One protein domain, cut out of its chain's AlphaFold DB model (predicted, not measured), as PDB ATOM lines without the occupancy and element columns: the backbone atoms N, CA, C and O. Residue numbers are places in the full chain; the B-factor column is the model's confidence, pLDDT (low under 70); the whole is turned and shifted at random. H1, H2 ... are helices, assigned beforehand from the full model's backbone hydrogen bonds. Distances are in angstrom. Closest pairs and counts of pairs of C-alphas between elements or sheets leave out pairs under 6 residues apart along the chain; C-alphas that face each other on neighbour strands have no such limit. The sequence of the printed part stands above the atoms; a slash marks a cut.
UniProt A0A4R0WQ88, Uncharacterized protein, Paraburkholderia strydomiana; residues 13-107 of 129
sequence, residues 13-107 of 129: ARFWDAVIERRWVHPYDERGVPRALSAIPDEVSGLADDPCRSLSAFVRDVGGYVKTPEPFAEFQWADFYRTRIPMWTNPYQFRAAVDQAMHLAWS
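What this domain is: This is residues 13 to 107 of the 129 residues of an uncharacterized protein of Paraburkholderia strydomiana (UniProt A0A4R0WQ88). Three helices, H2, H3 and H4, form a head at one end of an elongated model, with H2 packed on both H3 and H4 at steep tilts; the short H1 lies toward the other end of the long axis. Between H1 and H2 a long stretch with no named element, residues 22 to 50, runs toward the head, folds back and returns, and its residues 41 to 46 stick out. The printed part has 95 residues, with four named helices in the order H1, H2, H3, H4 and no named strand; the class is all helix, though only 45 of the 95 residues are in named elements. It is only just compact, close to loose, with a radius of gyration of the C-alphas of 14.8 A and spans of 45 by 28 by 21 A.

How they stand to each other: Start at H1, residues 13 to 21, which touches no helix. Go on to H2, residues 51 to 61, which is apart from H1. Next comes H3, residues 73 to 82, which touches H2; look at the C-alphas of Cys 52 and Ala 78, the closest of the two helices, 4.7 A apart. H2 and H3 run opposite ways at a steep tilt of 61 degrees. H4, residues 91 to 105, touches H2 with residues 97 to 102 alone, and the closest C-alphas, those of Val 59 and Val 98, are 6.2 A apart. H2 and H4 run the same way at a steep tilt of 64 degrees. H3 and H4 are close but not clearly touching: their closest C-alphas, those of Tyr 81 and Ala 101, are 6.6 A apart, and their lines are only just about perpendicular, at 71 degrees. H1 is apart from H3 and from H4. In H1, H2, H3 and H4 every O i to N i+4 pair is within hydrogen-bond range.

Where its parts are: Find C-alpha 13 at (57.284, 37.688, -46.529); from there H1 runs to residue 21. In the stretch that follows, compare C-alpha 31 at (30.775, 36.462, -46.328) with C-alpha 38 at (47.154, 33.507, -50.953). H2 runs from Pro 51 to Asp 61, 15.5 A, and H3 from Ala 73 to Arg 82, 14.5 A. H4, the longest helix, covers 20.6 A from Pro 91 to Ala 105, where C-alpha 105 is at (22.659, 52.332, -38.433).

The domain as a whole: Look at the C-alphas of Arg 14 and Tyr 92, the two farthest apart, at 47.1 A. The printed part has no cut. The links from H1 to H2, 29 residues, and from H2 to H3, 11 residues, are long; the link from H3 to H4, 8 residues, is short. The mean pLDDT of the printed part is 93.4, and no printed residue is under 70.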
ATOM      1  N   ALA A  13      57.698  37.791 -47.928       90.12
ATOM      2  CA  ALA A  13      57.284  37.688 -46.529       90.12
ATOM      3  C   ALA A  13      57.330  39.050 -45.811       90.12
ATOM      4  O   ALA A  13      56.348  39.479 -45.213       90.12
ATOM      5  N   ARG A  14      58.443  39.784 -45.951       92.69
ATOM      6  CA  ARG A  14      58.611  41.101 -45.321       92.69
ATOM      7  C   ARG A  14      57.666  42.152 -45.910       92.69
ATOM      8  O   ARG A  14      57.263  43.075 -45.205       92.69
ATOM      9  N   PHE A  15      57.335  42.033 -47.193       92.81
ATOM     10  CA  PHE A  15      56.315  42.862 -47.825       92.81
ATOM     11  C   PHE A  15      54.951  42.642 -47.163       92.81
ATOM     12  O   PHE A  15      54.347  43.606 -46.690       92.81
ATOM     13  N   TRP A  16      54.496  41.390 -47.073       92.44
ATOM     14  CA  TRP A  16      53.192  41.071 -46.495       92.44
ATOM     15  C   TRP A  16      53.097  41.415 -45.007       92.44
ATOM     16  O   TRP A  16      52.071  41.953 -44.590       92.44
ATOM     17  N   ASP A  17      54.170  41.221 -44.235       93.19
ATOM     18  CA  ASP A  17      54.240  41.656 -42.835       93.19
ATOM     19  C   ASP A  17      53.979  43.165 -42.708       93.19
ATOM     20  O   ASP A  17      53.130  43.594 -41.923       93.19
ATOM     21  N   ALA A  18      54.642  43.980 -43.536       93.69
ATOM     22  CA  ALA A  18      54.462  45.430 -43.526       93.69
ATOM     23  C   ALA A  18      53.051  45.854 -43.976       93.69
ATOM     24  O   ALA A  18      52.490  46.815 -43.444       93.69
ATOM     25  N   VAL A  19      52.466  45.154 -44.952       92.88
ATOM     26  CA  VAL A  19      51.096  45.401 -45.431       92.88
ATOM     27  C   VAL A  19      50.069  45.096 -44.335       92.88
ATOM     28  O   VAL A  19      49.148  45.891 -44.123       92.88
ATOM     29  N   ILE A  20      50.234  43.985 -43.610       92.19
ATOM     30  CA  ILE A  20      49.373  43.611 -42.481       92.19
ATOM     31  C   ILE A  20      49.517  44.617 -41.337       92.19
ATOM     32  O   ILE A  20      48.510  45.130 -40.849       92.19
ATOM     33  N   GLU A  21      50.752  44.933 -40.931       91.94
ATOM     34  CA  GLU A  21      51.037  45.848 -39.817       91.94
ATOM     35  C   GLU A  21      50.400  47.226 -40.044       91.94
ATOM     36  O   GLU A  21      49.813  47.819 -39.137       91.94
ATOM     37  N   ARG A  22      50.438  47.710 -41.289       91.62
ATOM     38  CA  ARG A  22      49.844  48.992 -41.692       91.62
ATOM     39  C   ARG A  22      48.341  48.929 -41.952       91.62
ATOM     40  O   ARG A  22      47.753  49.958 -42.278       91.62
ATOM     41  N   ARG A  23      47.715  47.754 -41.820       89.56
ATOM     42  CA  ARG A  23      46.304  47.508 -42.162       89.56
ATOM     43  C   ARG A  23      45.973  47.942 -43.591       89.56
ATOM     44  O   ARG A  23      44.966  48.597 -43.836       89.56
ATOM     45  N   TRP A  24      46.836  47.600 -44.542       92.25
ATOM     46  CA  TRP A  24      46.635  47.885 -45.970       92.25
ATOM     47  C   TRP A  24      45.981  46.730 -46.730       92.25
ATOM     48  O   TRP A  24      45.806  46.804 -47.943       92.25
ATOM     49  N   VAL A  25      45.587  45.675 -46.021       93.94
ATOM     50  CA  VAL A  25      44.931  44.494 -46.579       93.94
ATOM     51  C   VAL A  25      43.692  44.136 -45.767       93.94
ATOM     52  O   VAL A  25      43.657  44.315 -44.549       93.94
ATOM     53  N   HIS A  26      42.682  43.613 -46.457       92.25
ATOM     54  CA  HIS A  26      41.448  43.099 -45.875       92.25
ATOM     55  C   HIS A  26      41.182  41.693 -46.443       92.25
ATOM     56  O   HIS A  26      40.410  41.555 -47.391       92.25
ATOM     57  N   PRO A  27      41.863  40.648 -45.932       93.50
ATOM     58  CA  PRO A  27      41.794  39.301 -46.486       93.50
ATOM     59  C   PRO A  27      40.562  38.571 -45.941       93.50
ATOM     60  O   PRO A  27      40.662  37.662 -45.119       93.50
ATOM     61  N   TYR A  28      39.388  39.013 -46.374       94.50
ATOM     62  CA  TYR A  28      38.099  38.426 -46.038       94.50
ATOM     63  C   TYR A  28      37.354  38.107 -47.329       94.50
ATOM     64  O   TYR A  28      37.504  38.813 -48.326       94.50
ATOM     65  N   ASP A  29      36.578  37.029 -47.318       94.50
ATOM     66  CA  ASP A  29      35.689  36.709 -48.432       94.50
ATOM     67  C   ASP A  29      34.402  37.553 -48.407       94.50
ATOM     68  O   ASP A  29      34.170  38.348 -47.493       94.50
ATOM     69  N   GLU A  30      33.524  37.346 -49.389       94.19
ATOM     70  CA  GLU A  30      32.245  38.050 -49.523       94.19
ATOM     71  C   GLU A  30      31.265  37.806 -48.364       94.19
ATOM     72  O   GLU A  30      30.252  38.491 -48.221       94.19
ATOM     73  N   ARG A  31      31.557  36.816 -47.517       93.06
ATOM     74  CA  ARG A  31      30.775  36.462 -46.328       93.06
ATOM     75  C   ARG A  31      31.408  37.026 -45.054       93.06
ATOM     76  O   ARG A  31      30.849  36.840 -43.971       93.06
ATOM     77  N   GLY A  32      32.541  37.724 -45.167       92.62
ATOM     78  CA  GLY A  32      33.318  38.263 -44.053       92.62
ATOM     79  C   GLY A  32      34.094  37.224 -43.267       92.62
ATOM     80  O   GLY A  32      34.347  37.415 -42.077       92.62
ATOM     81  N   VAL A  33      34.431  36.098 -43.888       94.62
ATOM     82  CA  VAL A  33      35.251  35.067 -43.261       94.62
ATOM     83  C   VAL A  33      36.718  35.364 -43.565       94.62
ATOM     84  O   VAL A  33      37.056  35.538 -44.737       94.62
ATOM     85  N   PRO A  34      37.611  35.388 -42.555       94.62
ATOM     86  CA  PRO A  34      39.041  35.550 -42.787       94.62
ATOM     87  C   PRO A  34      39.589  34.492 -43.750       94.62
ATOM     88  O   PRO A  34      39.264  33.301 -43.653       94.62
ATOM     89  N   ARG A  35      40.463  34.923 -44.656       96.12
ATOM     90  CA  ARG A  35      41.168  34.088 -45.629       96.12
ATOM     91  C   ARG A  35      42.677  34.281 -45.518       96.12
ATOM     92  O   ARG A  35      43.163  35.270 -44.980       96.12
ATOM     93  N   ALA A  36      43.422  33.294 -46.011       94.31
ATOM     94  CA  ALA A  36      44.863  33.429 -46.170       94.31
ATOM     95  C   ALA A  36      45.173  34.497 -47.231       94.31
ATOM     96  O   ALA A  36      44.381  34.699 -48.149       94.31
ATOM     97  N   LEU A  37      46.342  35.138 -47.148       93.06
ATOM     98  CA  LEU A  37      46.770  36.124 -48.151       93.06
ATOM     99  C   LEU A  37      46.853  35.533 -49.563       93.06
ATOM    100  O   LEU A  37      46.570  36.228 -50.526       93.06
ATOM    101  N   SER A  38      47.152  34.237 -49.680       92.69
ATOM    102  CA  SER A  38      47.154  33.507 -50.953       92.69
ATOM    103  C   SER A  38      45.772  33.365 -51.600       92.69
ATOM    104  O   SER A  38      45.678  32.890 -52.726       92.69
ATOM    105  N   ALA A  39      44.695  33.728 -50.896       94.19
ATOM    106  CA  ALA A  39      43.354  33.802 -51.469       94.19
ATOM    107  C   ALA A  39      43.072  35.155 -52.144       94.19
ATOM    108  O   ALA A  39      42.029  35.300 -52.778       94.19
ATOM    109  N   ILE A  40      43.960  36.147 -51.993       92.94
ATOM    110  CA  ILE A  40      43.870  37.399 -52.744       92.94
ATOM    111  C   ILE A  40      44.171  37.062 -54.209       92.94
ATOM    112  O   ILE A  40      45.229  36.496 -54.480       92.94
ATOM    113  N   PRO A  41      43.260  37.367 -55.145       94.31
ATOM    114  CA  PRO A  41      43.479  37.057 -56.547       94.31
ATOM    115  C   PRO A  41      44.600  37.929 -57.119       94.31
ATOM    116  O   PRO A  41      44.690  39.119 -56.812       94.31
ATOM    117  N   ASP A  42      45.404  37.345 -58.007       94.25
ATOM    118  CA  ASP A  42      46.464  38.064 -58.727       94.25
ATOM    119  C   ASP A  42      45.898  39.150 -59.660       94.25
ATOM    120  O   ASP A  42      46.570  40.130 -59.987       94.25
ATOM    121  N   GLU A  43      44.636  38.992 -60.074       96.38
ATOM    122  CA  GLU A  43      43.934  39.899 -60.975       96.38
ATOM    123  C   GLU A  43      42.696  40.524 -60.323       96.38
ATOM    124  O   GLU A  43      41.912  39.866 -59.637       96.38
ATOM    125  N   VAL A  44      42.454  41.802 -60.631       94.44
ATOM    126  CA  VAL A  44      41.288  42.564 -60.142       94.44
ATOM    127  C   VAL A  44      39.959  41.934 -60.582       94.44
ATOM    128  O   VAL A  44      38.969  42.016 -59.860       94.44
ATOM    129  N   SER A  45      39.935  41.280 -61.745       95.62
ATOM    130  CA  SER A  45      38.785  40.533 -62.278       95.62
ATOM    131  C   SER A  45      38.371  39.348 -61.396       95.62
ATOM    132  O   SER A  45      37.219  38.929 -61.453       95.62
ATOM    133  N   GLY A  46      39.291  38.822 -60.579       93.88
ATOM    134  CA  GLY A  46      39.049  37.713 -59.659       93.88
ATOM    135  C   GLY A  46      38.454  38.126 -58.310       93.88
ATOM    136  O   GLY A  46      38.232  37.261 -57.465       93.88
ATOM    137  N   LEU A  47      38.216  39.421 -58.072       93.56
ATOM    138  CA  LEU A  47      37.619  39.892 -56.822       93.56
ATOM    139  C   LEU A  47      36.163  39.428 -56.704       93.56
ATOM    140  O   LEU A  47      35.339  39.687 -57.581       93.56
ATOM    141  N   ALA A  48      35.846  38.779 -55.584       93.62
ATOM    142  CA  ALA A  48      34.479  38.400 -55.253       93.62
ATOM    143  C   ALA A  48      33.610  39.641 -54.989       93.62
ATOM    144  O   ALA A  48      34.062  40.631 -54.405       93.62
ATOM    145  N   ASP A  49      32.345  39.571 -55.401       93.38
ATOM    146  CA  ASP A  49      31.346  40.581 -55.058       93.38
ATOM    147  C   ASP A  49      30.863  40.359 -53.618       93.38
ATOM    148  O   ASP A  49      30.400  39.269 -53.298       93.38
ATOM    149  N   ASP A  50      30.956  41.389 -52.768       95.50
ATOM    150  CA  ASP A  50      30.360  41.423 -51.423       95.50
ATOM    151  C   ASP A  50      29.068  42.261 -51.471       95.50
ATOM    152  O   ASP A  50      29.117  43.502 -51.454       95.50
ATOM    153  N   PRO A  51      27.884  41.621 -51.476       95.94
ATOM    154  CA  PRO A  51      26.614  42.334 -51.522       95.94
ATOM    155  C   PRO A  51      26.385  43.229 -50.300       95.94
ATOM    156  O   PRO A  51      25.777  44.295 -50.410       95.94
ATOM    157  N   CYS A  52      26.882  42.833 -49.124       96.19
ATOM    158  CA  CYS A  52      26.744  43.619 -47.902       96.19
ATOM    159  C   CYS A  52      27.660  44.848 -47.911       96.19
ATOM    160  O   CYS A  52      27.275  45.890 -47.375       96.19
ATOM    161  N   ARG A  53      28.818  44.780 -48.576       95.69
ATOM    162  CA  ARG A  53      29.651  45.958 -48.865       95.69
ATOM    163  C   ARG A  53      28.913  46.942 -49.771       95.69
ATOM    164  O   ARG A  53      28.935  48.143 -49.504       95.69
ATOM    165  N   SER A  54      28.222  46.445 -50.795       95.31
ATOM    166  CA  SER A  54      27.373  47.282 -51.649       95.31
ATOM    167  C   SER A  54      26.251  47.934 -50.835       95.31
ATOM    168  O   SER A  54      26.127  49.156 -50.844       95.31
ATOM    169  N   LEU A  55      25.498  47.158 -50.044       96.81
ATOM    170  CA  LEU A  55      24.469  47.682 -49.134       96.81
ATOM    171  C   LEU A  55      25.014  48.794 -48.228       96.81
ATOM    172  O   LEU A  55      24.398  49.849 -48.111       96.81
ATOM    173  N   SER A  56      26.179  48.572 -47.627       95.69
ATOM    174  CA  SER A  56      26.866  49.535 -46.769       95.69
ATOM    175  C   SER A  56      27.141  50.865 -47.485       95.69
ATOM    176  O   SER A  56      26.752  51.925 -46.991       95.69
ATOM    177  N   ALA A  57      27.684  50.816 -48.705       94.12
ATOM    178  CA  ALA A  57      27.901  52.010 -49.521       94.12
ATOM    179  C   ALA A  57      26.592  52.761 -49.832       94.12
ATOM    180  O   ALA A  57      26.539  53.979 -49.672       94.12
ATOM    181  N   PHE A  58      25.519  52.051 -50.194       95.94
ATOM    182  CA  PHE A  58      24.209  52.676 -50.420       95.94
ATOM    183  C   PHE A  58      23.664  53.339 -49.153       95.94
ATOM    184  O   PHE A  58      23.158  54.457 -49.215       95.94
ATOM    185  N   VAL A  59      23.788  52.678 -48.001       95.44
ATOM    186  CA  VAL A  59      23.336  53.200 -46.706       95.44
ATOM    187  C   VAL A  59      24.099  54.464 -46.322       95.44
ATOM    188  O   VAL A  59      23.490  55.421 -45.848       95.44
ATOM    189  N   ARG A  60      25.408  54.524 -46.583       94.50
ATOM    190  CA  ARG A  60      26.197  55.754 -46.432       94.50
ATOM    191  C   ARG A  60      25.641  56.886 -47.287       94.50
ATOM    192  O   ARG A  60      25.436  57.989 -46.787       94.50
ATOM    193  N   ASP A  61      25.387  56.608 -48.562       94.19
ATOM    194  CA  ASP A  61      24.959  57.613 -49.535       94.19
ATOM    195  C   ASP A  61      23.557  58.167 -49.208       94.19
ATOM    196  O   ASP A  61      23.267  59.326 -49.508       94.19
ATOM    197  N   VAL A  62      22.713  57.391 -48.515       93.50
ATOM    198  CA  VAL A  62      21.417  57.852 -47.975       93.50
ATOM    199  C   VAL A  62      21.484  58.366 -46.523       93.50
ATOM    200  O   VAL A  62      20.446  58.622 -45.912       93.50
ATOM    201  N   GLY A  63      22.683  58.565 -45.965       91.50
ATOM    202  CA  GLY A  63      22.892  59.226 -44.670       91.50
ATOM    203  C   GLY A  63      22.836  58.315 -43.438       91.50
ATOM    204  O   GLY A  63      22.612  58.790 -42.324       91.50
ATOM    205  N   GLY A  64      23.028  57.008 -43.604       90.19
ATOM    206  CA  GLY A  64      23.085  56.051 -42.496       90.19
ATOM    207  C   GLY A  64      24.309  56.234 -41.599       90.19
ATOM    208  O   GLY A  64      24.217  56.027 -40.389       90.19
ATOM    209  N   TYR A  65      25.433  56.667 -42.173       89.19
ATOM    210  CA  TYR A  65      26.666  57.006 -41.463       89.19
ATOM    211  C   TYR A  65      27.534  57.953 -42.298       89.19
ATOM    212  O   TYR A  65      27.333  58.089 -43.507       89.19
ATOM    213  N   VAL A  66      28.502  58.620 -41.661       88.75
ATOM    214  CA  VAL A  66      29.397  59.557 -42.356       88.75
ATOM    215  C   VAL A  66      30.636  58.854 -42.896       88.75
ATOM    216  O   VAL A  66      31.156  57.912 -42.297       88.75
ATOM    217  N   LYS A  67      31.150  59.338 -44.030       86.88
ATOM    218  CA  LYS A  67      32.436  58.883 -44.566       86.88
ATOM    219  C   LYS A  67      33.547  59.160 -43.550       86.88
ATOM    220  O   LYS A  67      33.662  60.278 -43.054       86.88
ATOM    221  N   THR A  68      34.387  58.166 -43.284       86.06
ATOM    222  CA  THR A  68      35.522  58.285 -42.362       86.06
ATOM    223  C   THR A  68      36.855  58.123 -43.090       86.06
ATOM    224  O   THR A  68      36.897  57.574 -44.192       86.06
ATOM    225  N   PRO A  69      37.961  58.598 -42.490       85.75
ATOM    226  CA  PRO A  69      39.307  58.261 -42.949       85.75
ATOM    227  C   PRO A  69      39.736  56.837 -42.548       85.75
ATOM    228  O   PRO A  69      40.803  56.396 -42.965       85.75
ATOM    229  N   GLU A  70      38.941  56.136 -41.732       85.06
ATOM    230  CA  GLU A  70      39.227  54.767 -41.294       85.06
ATOM    231  C   GLU A  70      39.223  53.825 -42.510       85.06
ATOM    232  O   GLU A  70      38.223  53.766 -43.236       85.06
ATOM    233  N   PRO A  71      40.301  53.060 -42.747       86.00
ATOM    234  CA  PRO A  71      40.318  52.052 -43.794       86.00
ATOM    235  C   PRO A  71      39.197  51.025 -43.603       86.00
ATOM    236  O   PRO A  71      38.897  50.602 -42.486       86.00
ATOM    237  N   PHE A  72      38.603  50.587 -44.713       88.81
ATOM    238  CA  PHE A  72      37.608  49.508 -44.737       88.81
ATOM    239  C   PHE A  72      36.354  49.760 -43.876       88.81
ATOM    240  O   PHE A  72      35.691  48.807 -43.466       88.81
ATOM    241  N   ALA A  73      35.991  51.020 -43.613       89.62
ATOM    242  CA  ALA A  73      34.789  51.357 -42.848       89.62
ATOM    243  C   ALA A  73      33.519  50.712 -43.435       89.62
ATOM    244  O   ALA A  73      32.695  50.182 -42.694       89.62
ATOM    245  N   GLU A  74      33.387  50.679 -44.765       91.25
ATOM    246  CA  GLU A  74      32.268  50.021 -45.443       91.25
ATOM    247  C   GLU A  74      32.185  48.522 -45.128       91.25
ATOM    248  O   GLU A  74      31.076  48.002 -44.999       91.25
ATOM    249  N   PHE A  75      33.325  47.842 -44.961       92.75
ATOM    250  CA  PHE A  75      33.364  46.426 -44.600       92.75
ATOM    251  C   PHE A  75      32.936  46.212 -43.144       92.75
ATOM    252  O   PHE A  75      32.144  45.322 -42.877       92.75
ATOM    253  N   GLN A  76      33.325  47.086 -42.210       91.50
ATOM    254  CA  GLN A  76      32.843  47.004 -40.819       91.50
ATOM    255  C   GLN A  76      31.310  47.118 -40.733       91.50
ATOM    256  O   GLN A  76      30.652  46.395 -39.982       91.50
ATOM    257  N   TRP A  77      30.724  48.010 -41.532       93.81
ATOM    258  CA  TRP A  77      29.273  48.129 -41.667       93.81
ATOM    259  C   TRP A  77      28.653  46.907 -42.362       93.81
ATOM    260  O   TRP A  77      27.613  46.420 -41.918       93.81
ATOM    261  N   ALA A  78      29.301  46.356 -43.392       95.12
ATOM    262  CA  ALA A  78      28.870  45.121 -44.046       95.12
ATOM    263  C   ALA A  78      28.813  43.938 -43.061       95.12
ATOM    264  O   ALA A  78      27.816  43.213 -43.030       95.12
ATOM    265  N   ASP A  79      29.824  43.795 -42.198       93.88
ATOM    266  CA  ASP A  79      29.884  42.799 -41.122       93.88
ATOM    267  C   ASP A  79      28.712  42.936 -40.144       93.88
ATOM    268  O   ASP A  79      28.070  41.952 -39.749       93.88
ATOM    269  N   PHE A  80      28.387  44.175 -39.782       93.50
ATOM    270  CA  PHE A  80      27.259  44.469 -38.912       93.50
ATOM    271  C   PHE A  80      25.915  44.097 -39.557       93.50
ATOM    272  O   PHE A  80      25.065  43.494 -38.890       93.50
ATOM    273  N   TYR A  81      25.729  44.408 -40.843       94.88
ATOM    274  CA  TYR A  81      24.488  44.138 -41.571       94.88
ATOM    275  C   TYR A  81      24.287  42.662 -41.893       94.88
ATOM    276  O   TYR A  81      23.181  42.161 -41.696       94.88
ATOM    277  N   ARG A  82      25.326  41.932 -42.313       94.81
ATOM    278  CA  ARG A  82      25.169  40.534 -42.755       94.81
ATOM    279  C   ARG A  82      24.710  39.574 -41.657       94.81
ATOM    280  O   ARG A  82      24.174  38.511 -41.938       94.81
ATOM    281  N   THR A  83      24.899  39.956 -40.396       93.06
ATOM    282  CA  THR A  83      24.424  39.194 -39.229       93.06
ATOM    283  C   THR A  83      22.994  39.556 -38.806       93.06
ATOM    284  O   THR A  83      22.456  38.934 -37.892       93.06
ATOM    285  N   ARG A  84      22.373  40.565 -39.434       94.56
ATOM    286  CA  ARG A  84      21.087  41.164 -39.016       94.56
ATOM    287  C   ARG A  84      20.060  41.293 -40.134       94.56
ATOM    288  O   ARG A  84      18.869  41.379 -39.846       94.56
ATOM    289  N   ILE A  85      20.506  41.329 -41.383       95.44
ATOM    290  CA  ILE A  85      19.658  41.499 -42.558       95.44
ATOM    291  C   ILE A  85      19.759  40.231 -43.408       95.44
ATOM    292  O   ILE A  85      20.869  39.838 -43.775       95.44
ATOM    293  N   PRO A  86      18.628  39.576 -43.724       94.94
ATOM    294  CA  PRO A  86      18.616  38.453 -44.651       94.94
ATOM    295  C   PRO A  86      19.151  38.850 -46.028       94.94
ATOM    296  O   PRO A  86      18.880  39.945 -46.521       94.94
ATOM    297  N   MET A  87      19.858  37.925 -46.676       95.06
ATOM    298  CA  MET A  87      20.324  38.124 -48.044       95.06
ATOM    299  C   MET A  87      19.133  38.329 -48.991       95.06
ATOM    300  O   MET A  87      18.169  37.562 -48.971       95.06
ATOM    301  N   TRP A  88      19.208  39.362 -49.825       95.31
ATOM    302  CA  TRP A  88      18.196  39.681 -50.828       95.31
ATOM    303  C   TRP A  88      18.492  38.978 -52.154       95.31
ATOM    304  O   TRP A  88      19.642  38.716 -52.500       95.31
ATOM    305  N   THR A  89      17.447  38.713 -52.931       95.19
ATOM    306  CA  THR A  89      17.549  38.071 -54.253       95.19
ATOM    307  C   THR A  89      16.937  38.900 -55.378       95.19
ATOM    308  O   THR A  89      17.007  38.511 -56.541       95.19
ATOM    309  N   ASN A  90      16.330  40.048 -55.065       96.31
ATOM    310  CA  ASN A  90      15.727  40.936 -56.055       96.31
ATOM    311  C   ASN A  90      15.756  42.413 -55.609       96.31
ATOM    312  O   ASN A  90      15.989  42.696 -54.430       96.31
ATOM    313  N   PRO A  91      15.481  43.365 -56.523       95.38
ATOM    314  CA  PRO A  91      15.553  44.795 -56.219       95.38
ATOM    315  C   PRO A  91      14.597  45.278 -55.116       95.38
ATOM    316  O   PRO A  91      14.943  46.187 -54.365       95.38
ATOM    317  N   TYR A  92      13.411  44.675 -54.977       96.56
ATOM    318  CA  TYR A  92      12.459  45.050 -53.922       96.56
ATOM    319  C   TYR A  92      12.981  44.660 -52.538       96.56
ATOM    320  O   TYR A  92      12.929  45.457 -51.603       96.56
ATOM    321  N   GLN A  93      13.537  43.452 -52.418       97.56
ATOM    322  CA  GLN A  93      14.183  42.993 -51.189       97.56
ATOM    323  C   GLN A  93      15.439  43.805 -50.877       97.56
ATOM    324  O   GLN A  93      15.671  44.124 -49.717       97.56
ATOM    325  N   PHE A  94      16.210  44.199 -51.896       96.56
ATOM    326  CA  PHE A  94      17.344  45.098 -51.699       96.56
ATOM    327  C   PHE A  94      16.901  46.448 -51.130       96.56
ATOM    328  O   PHE A  94      17.486  46.938 -50.170       96.56
ATOM    329  N   ARG A  95      15.819  47.036 -51.658       96.12
ATOM    330  CA  ARG A  95      15.283  48.285 -51.107       96.12
ATOM    331  C   ARG A  95      14.843  48.120 -49.650       96.12
ATOM    332  O   ARG A  95      15.176  48.966 -48.825       96.12
ATOM    333  N   ALA A  96      14.172  47.016 -49.326       96.81
ATOM    334  CA  ALA A  96      13.811  46.698 -47.947       96.81
ATOM    335  C   ALA A  96      15.050  46.520 -47.046       96.81
ATOM    336  O   ALA A  96      15.049  46.987 -45.910       96.81
ATOM    337  N   ALA A  97      16.122  45.906 -47.558       97.81
ATOM    338  CA  ALA A  97      17.395  45.765 -46.856       97.81
ATOM    339  C   ALA A  97      18.045  47.128 -46.571       97.81
ATOM    340  O   ALA A  97      18.505  47.352 -45.454       97.81
ATOM    341  N   VAL A  98      18.030  48.063 -47.531       96.88
ATOM    342  CA  VAL A  98      18.502  49.447 -47.327       96.88
ATOM    343  C   VAL A  98      17.696  50.135 -46.227       96.88
ATOM    344  O   VAL A  98      18.279  50.711 -45.308       96.88
ATOM    345  N   ASP A  99      16.366  50.032 -46.269       95.75
ATOM    346  CA  ASP A  99      15.507  50.639 -45.251       95.75
ATOM    347  C   ASP A  99      15.791  50.031 -43.864       95.75
ATOM    348  O   ASP A  99      15.956  50.759 -42.886       95.75
ATOM    349  N   GLN A 100      15.931  48.706 -43.749       96.31
ATOM    350  CA  GLN A 100      16.309  48.038 -42.495       96.31
ATOM    351  C   GLN A 100      17.695  48.470 -41.998       96.31
ATOM    352  O   GLN A 100      17.862  48.786 -40.817       96.31
ATOM    353  N   ALA A 101      18.682  48.522 -42.892       95.69
ATOM    354  CA  ALA A 101      20.045  48.924 -42.574       95.69
ATOM    355  C   ALA A 101      20.116  50.365 -42.061       95.69
ATOM    356  O   ALA A 101      20.852  50.630 -41.111       95.69
ATOM    357  N   MET A 102      19.298  51.269 -42.606       94.94
ATOM    358  CA  MET A 102      19.158  52.639 -42.106       94.94
ATOM    359  C   MET A 102      18.666  52.685 -40.658       94.94
ATOM    360  O   MET A 102      19.249  53.380 -39.823       94.94
ATOM    361  N   HIS A 103      17.635  51.904 -40.323       92.56
ATOM    362  CA  HIS A 103      17.147  51.818 -38.944       92.56
ATOM    363  C   HIS A 103      18.221  51.258 -38.004       92.56
ATOM    364  O   HIS A 103      18.422  51.777 -36.902       92.56
ATOM    365  N   LEU A 104      18.940  50.222 -38.444       93.38
ATOM    366  CA  LEU A 104      20.023  49.619 -37.672       93.38
ATOM    367  C   LEU A 104      21.198  50.582 -37.484       93.38
ATOM    368  O   LEU A 104      21.736  50.640 -36.381       93.38
ATOM    369  N   ALA A 105      21.559  51.371 -38.498       91.25
ATOM    370  CA  ALA A 105      22.659  52.332 -38.433       91.25
ATOM    371  C   ALA A 105      22.458  53.388 -37.339       91.25
ATOM    372  O   ALA A 105      23.419  53.841 -36.720       91.25
ATOM    373  N   TRP A 106      21.206  53.749 -37.060       86.56
ATOM    374  CA  TRP A 106      20.843  54.751 -36.055       86.56
ATOM    375  C   TRP A 106      20.436  54.138 -34.706       86.56
ATOM    376  O   TRP A 106      20.142  54.861 -33.748       86.56
ATOM    377  N   SER A 107      20.408  52.809 -34.618       85.62
ATOM    378  CA  SER A 107      20.096  52.086 -33.388       85.62
ATOM    379  C   SER A 107      21.217  52.220 -32.349       85.62
ATOM    380  O   SER A 107      22.341  52.604 -32.645       85.62
TER     381      SER A 107